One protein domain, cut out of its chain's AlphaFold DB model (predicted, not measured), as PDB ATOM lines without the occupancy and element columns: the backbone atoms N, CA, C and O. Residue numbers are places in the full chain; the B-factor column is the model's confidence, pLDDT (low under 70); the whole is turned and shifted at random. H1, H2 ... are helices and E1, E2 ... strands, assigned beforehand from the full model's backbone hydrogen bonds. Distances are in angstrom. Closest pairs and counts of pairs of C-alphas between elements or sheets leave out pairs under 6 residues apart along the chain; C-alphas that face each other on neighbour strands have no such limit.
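Overview. This is residues 9 to 76 of the 78 residues of an uncharacterized protein of Leeuwenhoekiella marinoflava (UniProt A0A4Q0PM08). A four-stranded antiparallel sheet forms a wall with no named helix on either face, and two short helices, H1 and H2, make a corner beyond the end of E4. Between E2 and E3 a long loop, residues 21 to 39, swings away from the strands and folds back. The printed part has 68 residues, in the order E1 E2 E3 E4 H1 H2; the sheet's order is E1 - E2 - E3 - E4, and the class is mixed, helices and strands. The whole is loose, with a radius of gyration of the C-alphas of 14.3 A and spans of 41 by 29 by 20 A.

Arrangement. E1, residues 9 to 12, and E2, residues 17 to 20, form a hairpin, antiparallel at 160 degrees, with N 9 and O 19 2.8 A apart, within hydrogen-bond range. E2 and E3, residues 40 to 46, form a hairpin at 172 degrees, with N 18 and O 45 at 2.9 A. E3 and E4, residues 50 to 56, form a hairpin at 158 degrees, with N 52 and O 44 at 2.8 A. The four strands are a meander, each the antiparallel neighbour of the one before. H1, residues 60 to 66, and H2, residues 68 to 75, are not on the sheet. They only just touch, with 3 pairs of C-alphas within 8 A, and only at the corner by their link; the closest C-alphas, of Gln 64 and Tyr 71, are 5.8 A apart. They run opposite ways at a steep tilt of 41 degrees. In H1 and H2 every O i to N i+4 pair is within hydrogen-bond range.

Along the chain. E1 begins at C-alpha 9 (191.511, 286.932, 153.963); E1 and E2 each measure 10.3 A. E3 measures 20.6 A and E4 18.8 A, ending at C-alpha 56 (187.023, 274.308, 162.165). H1 measures 10.1 A and H2 10.4 A, ending at C-alpha 75 (195.713, 260.763, 172.150).

Size, cuts and confidence. The C-alphas farthest apart, of Glu 14 and Lys 76, are 42.1 A apart. The printed part has no cut. The link from E2 to E3 is long, and the others are tight. No printed residue is under 70 in pLDDT.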
ATOM      1  N   ASN A   9     190.293 286.736 153.186       95.00
ATOM      2  CA  ASN A   9     191.511 286.932 153.963       95.00
ATOM      3  C   ASN A   9     192.692 287.223 153.030       95.00
ATOM      4  O   ASN A   9     193.472 288.125 153.319       95.00
ATOM      5  N   ASP A  10     192.787 286.488 151.914       94.88
ATOM      6  CA  ASP A  10     193.810 286.662 150.880       94.88
ATOM      7  C   ASP A  10     193.287 286.200 149.507       94.88
ATOM      8  O   ASP A  10     192.514 285.245 149.407       94.88
ATOM      9  N   ASP A  11     193.680 286.908 148.459       93.44
ATOM     10  CA  ASP A  11     193.344 286.643 147.060       93.44
ATOM     11  C   ASP A  11     194.524 287.158 146.237       93.44
ATOM     12  O   ASP A  11     194.637 288.364 146.000       93.44
ATOM     13  N   SER A  12     195.424 286.238 145.880       94.50
ATOM     14  CA  SER A  12     196.621 286.495 145.070       94.50
ATOM     15  C   SER A  12     196.461 285.795 143.719       94.50
ATOM     16  O   SER A  12     196.792 284.610 143.586       94.50
ATOM     17  N   PRO A  13     195.929 286.488 142.694       93.25
ATOM     18  CA  PRO A  13     195.686 285.908 141.376       93.25
ATOM     19  C   PRO A  13     196.949 285.433 140.654       93.25
ATOM     20  O   PRO A  13     196.869 284.513 139.841       93.25
ATOM     21  N   GLU A  14     198.098 286.055 140.922       95.56
ATOM     22  CA  GLU A  14     199.407 285.689 140.372       95.56
ATOM     23  C   GLU A  14     199.818 284.272 140.767       95.56
ATOM     24  O   GLU A  14     200.231 283.488 139.912       95.56
ATOM     25  N   ASP A  15     199.602 283.941 142.035       94.62
ATOM     26  CA  ASP A  15     199.844 282.623 142.603       94.62
ATOM     27  C   ASP A  15     198.618 281.724 142.436       94.62
ATOM     28  O   ASP A  15     198.656 280.552 142.783       94.62
ATOM     29  N   LYS A  16     197.516 282.263 141.892       95.38
ATOM     30  CA  LYS A  16     196.207 281.607 141.783       95.38
ATOM     31  C   LYS A  16     195.753 281.028 143.124       95.38
ATOM     32  O   LYS A  16     195.166 279.944 143.183       95.38
ATOM     33  N   PHE A  17     196.039 281.777 144.183       95.56
ATOM     34  CA  PHE A  17     195.740 281.442 145.562       95.56
ATOM     35  C   PHE A  17     194.516 282.212 146.048       95.56
ATOM     36  O   PHE A  17     194.374 283.409 145.788       95.56
ATOM     37  N   ILE A  18     193.650 281.534 146.797       95.25
ATOM     38  CA  ILE A  18     192.514 282.154 147.472       95.25
ATOM     39  C   ILE A  18     192.382 281.627 148.896       95.25
ATOM     40  O   ILE A  18     192.552 280.436 149.160       95.25
ATOM     41  N   ASN A  19     192.020 282.519 149.811       95.88
ATOM     42  CA  ASN A  19     191.680 282.225 151.192       95.88
ATOM     43  C   ASN A  19     190.487 283.093 151.607       95.88
ATOM     44  O   ASN A  19     190.585 284.323 151.698       95.88
ATOM     45  N   THR A  20     189.345 282.467 151.872       95.88
ATOM     46  CA  THR A  20     188.135 283.181 152.286       95.88
ATOM     47  C   THR A  20     188.034 283.291 153.804       95.88
ATOM     48  O   THR A  20     188.583 282.496 154.561       95.88
ATOM     49  N   MET A  21     187.253 284.262 154.272       95.19
ATOM     50  CA  MET A  21     186.716 284.233 155.632       95.19
ATOM     51  C   MET A  21     185.712 283.081 155.786       95.19
ATOM     52  O   MET A  21     185.310 282.459 154.798       95.19
ATOM     53  N   ILE A  22     185.278 282.823 157.025       94.75
ATOM     54  CA  ILE A  22     184.165 281.907 157.306       94.75
ATOM     55  C   ILE A  22     182.944 282.326 156.481       94.75
ATOM     56  O   ILE A  22     182.550 283.494 156.501       94.75
ATOM     57  N   ILE A  23     182.345 281.361 155.784       94.56
ATOM     58  CA  ILE A  23     181.135 281.538 154.979       94.56
ATOM     59  C   ILE A  23     179.964 280.943 155.774       94.56
ATOM     60  O   ILE A  23     179.868 279.719 155.863       94.56
ATOM     61  N   PRO A  24     179.073 281.763 156.366       90.75
ATOM     62  CA  PRO A  24     177.992 281.273 157.230       90.75
ATOM     63  C   PRO A  24     177.040 280.281 156.549       90.75
ATOM     64  O   PRO A  24     176.466 279.412 157.201       90.75
ATOM     65  N   GLU A  25     176.866 280.408 155.236       92.00
ATOM     66  CA  GLU A  25     175.987 279.564 154.432       92.00
ATOM     67  C   GLU A  25     176.663 278.266 153.951       92.00
ATOM     68  O   GLU A  25     175.975 277.387 153.424       92.00
ATOM     69  N   LEU A  26     177.984 278.118 154.126       93.00
ATOM     70  CA  LEU A  26     178.717 276.910 153.748       93.00
ATOM     71  C   LEU A  26     178.563 275.844 154.835       93.00
ATOM     72  O   LEU A  26     179.112 275.951 155.930       93.00
ATOM     73  N   LYS A  27     177.817 274.789 154.506       93.50
ATOM     74  CA  LYS A  27     177.506 273.679 155.408       93.50
ATOM     75  C   LYS A  27     178.247 272.415 154.998       93.50
ATOM     76  O   LYS A  27     178.302 272.085 153.816       93.50
ATOM     77  N   VAL A  28     178.762 271.694 155.988       93.12
ATOM     78  CA  VAL A  28     179.431 270.401 155.810       93.12
ATOM     79  C   VAL A  28     178.501 269.305 156.313       93.12
ATOM     80  O   VAL A  28     177.899 269.444 157.375       93.12
ATOM     81  N   PHE A  29     178.374 268.225 155.547       94.62
ATOM     82  CA  PHE A  29     177.516 267.090 155.879       94.62
ATOM     83  C   PHE A  29     178.325 265.797 155.869       94.62
ATOM     84  O   PHE A  29     179.235 265.641 155.052       94.62
ATOM     85  N   ASP A  30     177.978 264.870 156.758       92.31
ATOM     86  CA  ASP A  30     178.491 263.502 156.703       92.31
ATOM     87  C   ASP A  30     177.854 262.698 155.548       92.31
ATOM     88  O   ASP A  30     176.971 263.156 154.814       92.31
ATOM     89  N   ASN A  31     178.272 261.441 155.404       93.00
ATOM     90  CA  ASN A  31     177.721 260.527 154.400       93.00
ATOM     91  C   ASN A  31     176.248 260.130 154.638       93.00
ATOM     92  O   ASN A  31     175.631 259.522 153.761       93.00
ATOM     93  N   LYS A  32     175.677 260.466 155.799       95.19
ATOM     94  CA  LYS A  32     174.270 260.254 156.163       95.19
ATOM     95  C   LYS A  32     173.436 261.529 156.015       95.19
ATOM     96  O   LYS A  32     172.255 261.500 156.358       95.19
ATOM     97  N   GLN A  33     174.006 262.607 155.468       96.12
ATOM     98  CA  GLN A  33     173.375 263.924 155.331       96.12
ATOM     99  C   GLN A  33     173.075 264.618 156.672       96.12
ATOM    100  O   GLN A  33     172.199 265.484 156.751       96.12
ATOM    101  N   THR A  34     173.810 264.278 157.729       95.31
ATOM    102  CA  THR A  34     173.785 265.011 158.997       95.31
ATOM    103  C   THR A  34     174.703 266.223 158.891       95.31
ATOM    104  O   THR A  34     175.873 266.088 158.540       95.31
ATOM    105  N   GLU A  35     174.186 267.416 159.197       94.94
ATOM    106  CA  GLU A  35     175.003 268.636 159.231       94.94
ATOM    107  C   GLU A  35     176.029 268.554 160.371       94.94
ATOM    108  O   GLU A  35     175.665 268.423 161.544       94.94
ATOM    109  N   LEU A  36     177.309 268.674 160.024       95.31
ATOM    110  CA  LEU A  36     178.411 268.751 160.970       95.31
ATOM    111  C   LEU A  36     178.529 270.189 161.482       95.31
ATOM    112  O   LEU A  36     178.722 271.124 160.705       95.31
ATOM    113  N   LYS A  37     178.419 270.379 162.800       94.44
ATOM    114  CA  LYS A  37     178.440 271.711 163.423       94.44
ATOM    115  C   LYS A  37     179.801 272.024 164.039       94.44
ATOM    116  O   LYS A  37     180.291 271.277 164.881       94.44
ATOM    117  N   GLY A  38     180.363 273.162 163.644       93.06
ATOM    118  CA  GLY A  38     181.600 273.740 164.173       93.06
ATOM    119  C   GLY A  38     181.489 275.264 164.272       93.06
ATOM    120  O   GLY A  38     180.383 275.807 164.249       93.06
ATOM    121  N   TRP A  39     182.619 275.968 164.353       94.06
ATOM    122  CA  TRP A  39     182.646 277.438 164.277       94.06
ATOM    123  C   TRP A  39     182.320 277.949 162.872       94.06
ATOM    124  O   TRP A  39     181.757 279.032 162.732       94.06
ATOM    125  N   GLY A  40     182.659 277.173 161.842       94.56
ATOM    126  CA  GLY A  40     182.338 277.488 160.458       94.56
ATOM    127  C   GLY A  40     183.274 276.810 159.467       94.56
ATOM    128  O   GLY A  40     184.215 276.110 159.853       94.56
ATOM    129  N   ALA A  41     183.000 277.042 158.186       96.06
ATOM    130  CA  ALA A  41     183.805 276.552 157.081       96.06
ATOM    131  C   ALA A  41     184.214 277.692 156.138       96.06
ATOM    132  O   ALA A  41     183.522 278.709 156.037       96.06
ATOM    133  N   TYR A  42     185.343 277.520 155.459       95.81
ATOM    134  CA  TYR A  42     185.876 278.464 154.476       95.81
ATOM    135  C   TYR A  42     186.656 277.726 153.382       95.81
ATOM    136  O   TYR A  42     186.990 276.550 153.538       95.81
ATOM    137  N   PHE A  43     186.920 278.409 152.267       94.81
ATOM    138  CA  PHE A  43     187.746 277.881 151.185       94.81
ATOM    139  C   PHE A  43     189.172 278.393 151.308       94.81
ATOM    140  O   PHE A  43     189.394 279.581 151.559       94.81
ATOM    141  N   ILE A  44     190.126 277.506 151.067       96.62
ATOM    142  CA  ILE A  44     191.528 277.868 150.908       96.62
ATOM    143  C   ILE A  44     192.155 277.002 149.827       96.62
ATOM    144  O   ILE A  44     191.788 275.839 149.673       96.62
ATOM    145  N   GLY A  45     193.098 277.550 149.076       96.94
ATOM    146  CA  GLY A  45     193.934 276.737 148.211       96.94
ATOM    147  C   GLY A  45     194.501 277.491 147.033       96.94
ATOM    148  O   GLY A  45     194.289 278.693 146.870       96.94
ATOM    149  N   MET A  46     195.223 276.738 146.219       96.06
ATOM    150  CA  MET A  46     195.960 277.201 145.054       96.06
ATOM    151  C   MET A  46     195.707 276.237 143.897       96.06
ATOM    152  O   MET A  46     195.487 275.051 144.121       96.06
ATOM    153  N   ASP A  47     195.745 276.700 142.648       93.62
ATOM    154  CA  ASP A  47     195.470 275.816 141.504       93.62
ATOM    155  C   ASP A  47     196.445 274.627 141.377       93.62
ATOM    156  O   ASP A  47     196.062 273.573 140.871       93.62
ATOM    157  N   SER A  48     197.685 274.800 141.836       93.81
ATOM    158  CA  SER A  48     198.762 273.813 141.760       93.81
ATOM    159  C   SER A  48     198.672 272.732 142.841       93.81
ATOM    160  O   SER A  48     199.004 271.583 142.553       93.81
ATOM    161  N   ASP A  49     198.169 273.074 144.031       93.25
ATOM    162  CA  ASP A  49     198.044 272.164 145.182       93.25
ATOM    163  C   ASP A  49     196.599 271.680 145.412       93.25
ATOM    164  O   ASP A  49     196.363 270.689 146.104       93.25
ATOM    165  N   GLY A  50     195.626 272.340 144.784       94.88
ATOM    166  CA  GLY A  50     194.201 272.088 144.945       94.88
ATOM    167  C   GLY A  50     193.515 273.066 145.902       94.88
ATOM    168  O   GLY A  50     194.135 273.887 146.578       94.88
ATOM    169  N   PHE A  51     192.186 272.970 145.931       94.25
ATOM    170  CA  PHE A  51     191.331 273.747 146.820       94.25
ATOM    171  C   PHE A  51     190.709 272.842 147.874       94.25
ATOM    172  O   PHE A  51     190.233 271.746 147.570       94.25
ATOM    173  N   GLU A  52     190.656 273.344 149.098       95.00
ATOM    174  CA  GLU A  52     190.131 272.653 150.262       95.00
ATOM    175  C   GLU A  52     188.971 273.433 150.881       95.00
ATOM    176  O   GLU A  52     188.921 274.667 150.858       95.00
ATOM    177  N   ILE A  53     188.049 272.686 151.487       93.94
ATOM    178  CA  ILE A  53     187.125 273.230 152.477       93.94
ATOM    179  C   ILE A  53     187.752 272.967 153.839       93.94
ATOM    180  O   ILE A  53     187.843 271.822 154.276       93.94
ATOM    181  N   GLN A  54     188.146 274.033 154.520       94.25
ATOM    182  CA  GLN A  54     188.560 273.962 155.913       94.25
ATOM    183  C   GLN A  54     187.324 274.098 156.799       94.25
ATOM    184  O   GLN A  54     186.546 275.042 156.651       94.25
ATOM    185  N   PHE A  55     187.144 273.160 157.726       94.56
ATOM    186  CA  PHE A  55     186.033 273.127 158.676       94.56
ATOM    187  C   PHE A  55     186.588 273.056 160.097       94.56
ATOM    188  O   PHE A  55     187.251 272.091 160.469       94.56
ATOM    189  N   GLY A  56     186.353 274.108 160.882       91.88
ATOM    190  CA  GLY A  56     187.023 274.308 162.165       91.88
ATOM    191  C   GLY A  56     186.072 274.460 163.347       91.88
ATOM    192  O   GLY A  56     184.873 274.697 163.194       91.88
ATOM    193  N   GLY A  57     186.633 274.368 164.555       92.69
ATOM    194  CA  GLY A  57     185.901 274.602 165.803       92.69
ATOM    195  C   GLY A  57     184.887 273.514 166.146       92.69
ATOM    196  O   GLY A  57     183.813 273.812 166.666       92.69
ATOM    197  N   ILE A  58     185.203 272.264 165.805       93.94
ATOM    198  CA  ILE A  58     184.370 271.105 166.122       93.94
ATOM    199  C   ILE A  58     184.483 270.715 167.596       93.94
ATOM    200  O   ILE A  58     185.481 270.996 168.261       93.94
ATOM    201  N   THR A  59     183.451 270.053 168.115       93.25
ATOM    202  CA  THR A  59     183.454 269.537 169.490       93.25
ATOM    203  C   THR A  59     184.301 268.270 169.608       93.25
ATOM    204  O   THR A  59     184.495 267.543 168.632       93.25
ATOM    205  N   SER A  60     184.759 267.954 170.825       91.12
ATOM    206  CA  SER A  60     185.470 266.697 171.101       91.12
ATOM    207  C   SER A  60     184.635 265.460 170.770       91.12
ATOM    208  O   SER A  60     185.194 264.464 170.322       91.12
ATOM    209  N   ASP A  61     183.316 265.517 170.966       93.56
ATOM    210  CA  ASP A  61     182.411 264.416 170.616       93.56
ATOM    211  C   ASP A  61     182.388 264.189 169.100       93.56
ATOM    212  O   ASP A  61     182.495 263.050 168.649       93.56
ATOM    213  N   LEU A  62     182.328 265.270 168.312       94.25
ATOM    214  CA  LEU A  62     182.341 265.182 166.853       94.25
ATOM    215  C   LEU A  62     183.698 264.705 166.323       94.25
ATOM    216  O   LEU A  62     183.758 263.899 165.397       94.25
ATOM    217  N   MET A  63     184.791 265.161 166.938       92.50
ATOM    218  CA  MET A  63     186.139 264.678 166.634       92.50
ATOM    219  C   MET A  63     186.262 263.167 166.890       92.50
ATOM    220  O   MET A  63     186.815 262.442 166.068       92.50
ATOM    221  N   GLN A  64     185.713 262.671 168.002       93.38
ATOM    222  CA  GLN A  64     185.735 261.245 168.343       93.38
ATOM    223  C   GLN A  64     184.856 260.390 167.425       93.38
ATOM    224  O   GLN A  64     185.222 259.245 167.148       93.38
ATOM    225  N   SER A  65     183.707 260.906 166.973       93.31
ATOM    226  CA  SER A  65     182.776 260.148 166.130       93.31
ATOM    227  C   SER A  65     183.169 260.163 164.652       93.31
ATOM    228  O   SER A  65     183.357 259.096 164.068       93.31
ATOM    229  N   GLU A  66     183.340 261.349 164.059       93.69
ATOM    230  CA  GLU A  66     183.531 261.515 162.608       93.69
ATOM    231  C   GLU A  66     185.004 261.436 162.197       93.69
ATOM    232  O   GLU A  66     185.335 261.004 161.093       93.69
ATOM    233  N   PHE A  67     185.909 261.800 163.105       91.06
ATOM    234  CA  PHE A  67     187.346 261.911 162.845       91.06
ATOM    235  C   PHE A  67     188.164 261.020 163.785       91.06
ATOM    236  O   PHE A  67     189.287 261.353 164.169       91.06
ATOM    237  N   LYS A  68     187.612 259.852 164.146       91.31
ATOM    238  CA  LYS A  68     188.177 258.956 165.168       91.31
ATOM    239  C   LYS A  68     189.662 258.645 164.966       91.31
ATOM    240  O   LYS A  68     190.406 258.567 165.933       91.31
ATOM    241  N   HIS A  69     190.099 258.460 163.723       91.25
ATOM    242  CA  HIS A  69     191.497 258.156 163.424       91.25
ATOM    243  C   HIS A  69     192.437 259.301 163.834       91.25
ATOM    244  O   HIS A  69     193.459 259.028 164.455       91.25
ATOM    245  N   HIS A  70     192.054 260.560 163.595       90.00
ATOM    246  CA  HIS A  70     192.797 261.729 164.073       90.00
ATOM    247  C   HIS A  70     192.748 261.861 165.600       90.00
ATOM    248  O   HIS A  70     193.754 262.198 166.221       90.00
ATOM    249  N   TYR A  71     191.594 261.577 166.216       90.31
ATOM    250  CA  TYR A  71     191.478 261.562 167.676       90.31
ATOM    251  C   TYR A  71     192.429 260.526 168.292       90.31
ATOM    252  O   TYR A  71     193.229 260.846 169.167       90.31
ATOM    253  N   ASP A  72     192.383 259.289 167.800       91.88
ATOM    254  CA  ASP A  72     193.224 258.201 168.289       91.88
ATOM    255  C   ASP A  72     194.712 258.499 168.076       91.88
ATOM    256  O   ASP A  72     195.511 258.211 168.959       91.88
ATOM    257  N   GLU A  73     195.100 259.055 166.927       92.06
ATOM    258  CA  GLU A  73     196.489 259.438 166.647       92.06
ATOM    259  C   GLU A  73     197.002 260.501 167.624       92.06
ATOM    260  O   GLU A  73     198.095 260.353 168.162       92.06
ATOM    261  N   TYR A  74     196.197 261.525 167.920       89.06
ATOM    262  CA  TYR A  74     196.577 262.587 168.852       89.06
ATOM    263  C   TYR A  74     196.693 262.100 170.308       89.06
ATOM    264  O   TYR A  74     197.583 262.537 171.038       89.06
ATOM    265  N   TYR A  75     195.789 261.217 170.751       86.94
ATOM    266  CA  TYR A  75     195.713 260.763 172.150       86.94
ATOM    267  C   TYR A  75     196.435 259.444 172.443       86.94
ATOM    268  O   TYR A  75     196.525 259.058 173.611       86.94
ATOM    269  N   LYS A  76     196.949 258.734 171.434       82.94
ATOM    270  CA  LYS A  76     197.841 257.591 171.660       82.94
ATOM    271  C   LYS A  76     199.139 258.095 172.290       82.94
ATOM    272  O   LYS A  76     200.039 258.563 171.606       82.94
TER     273      LYS A  76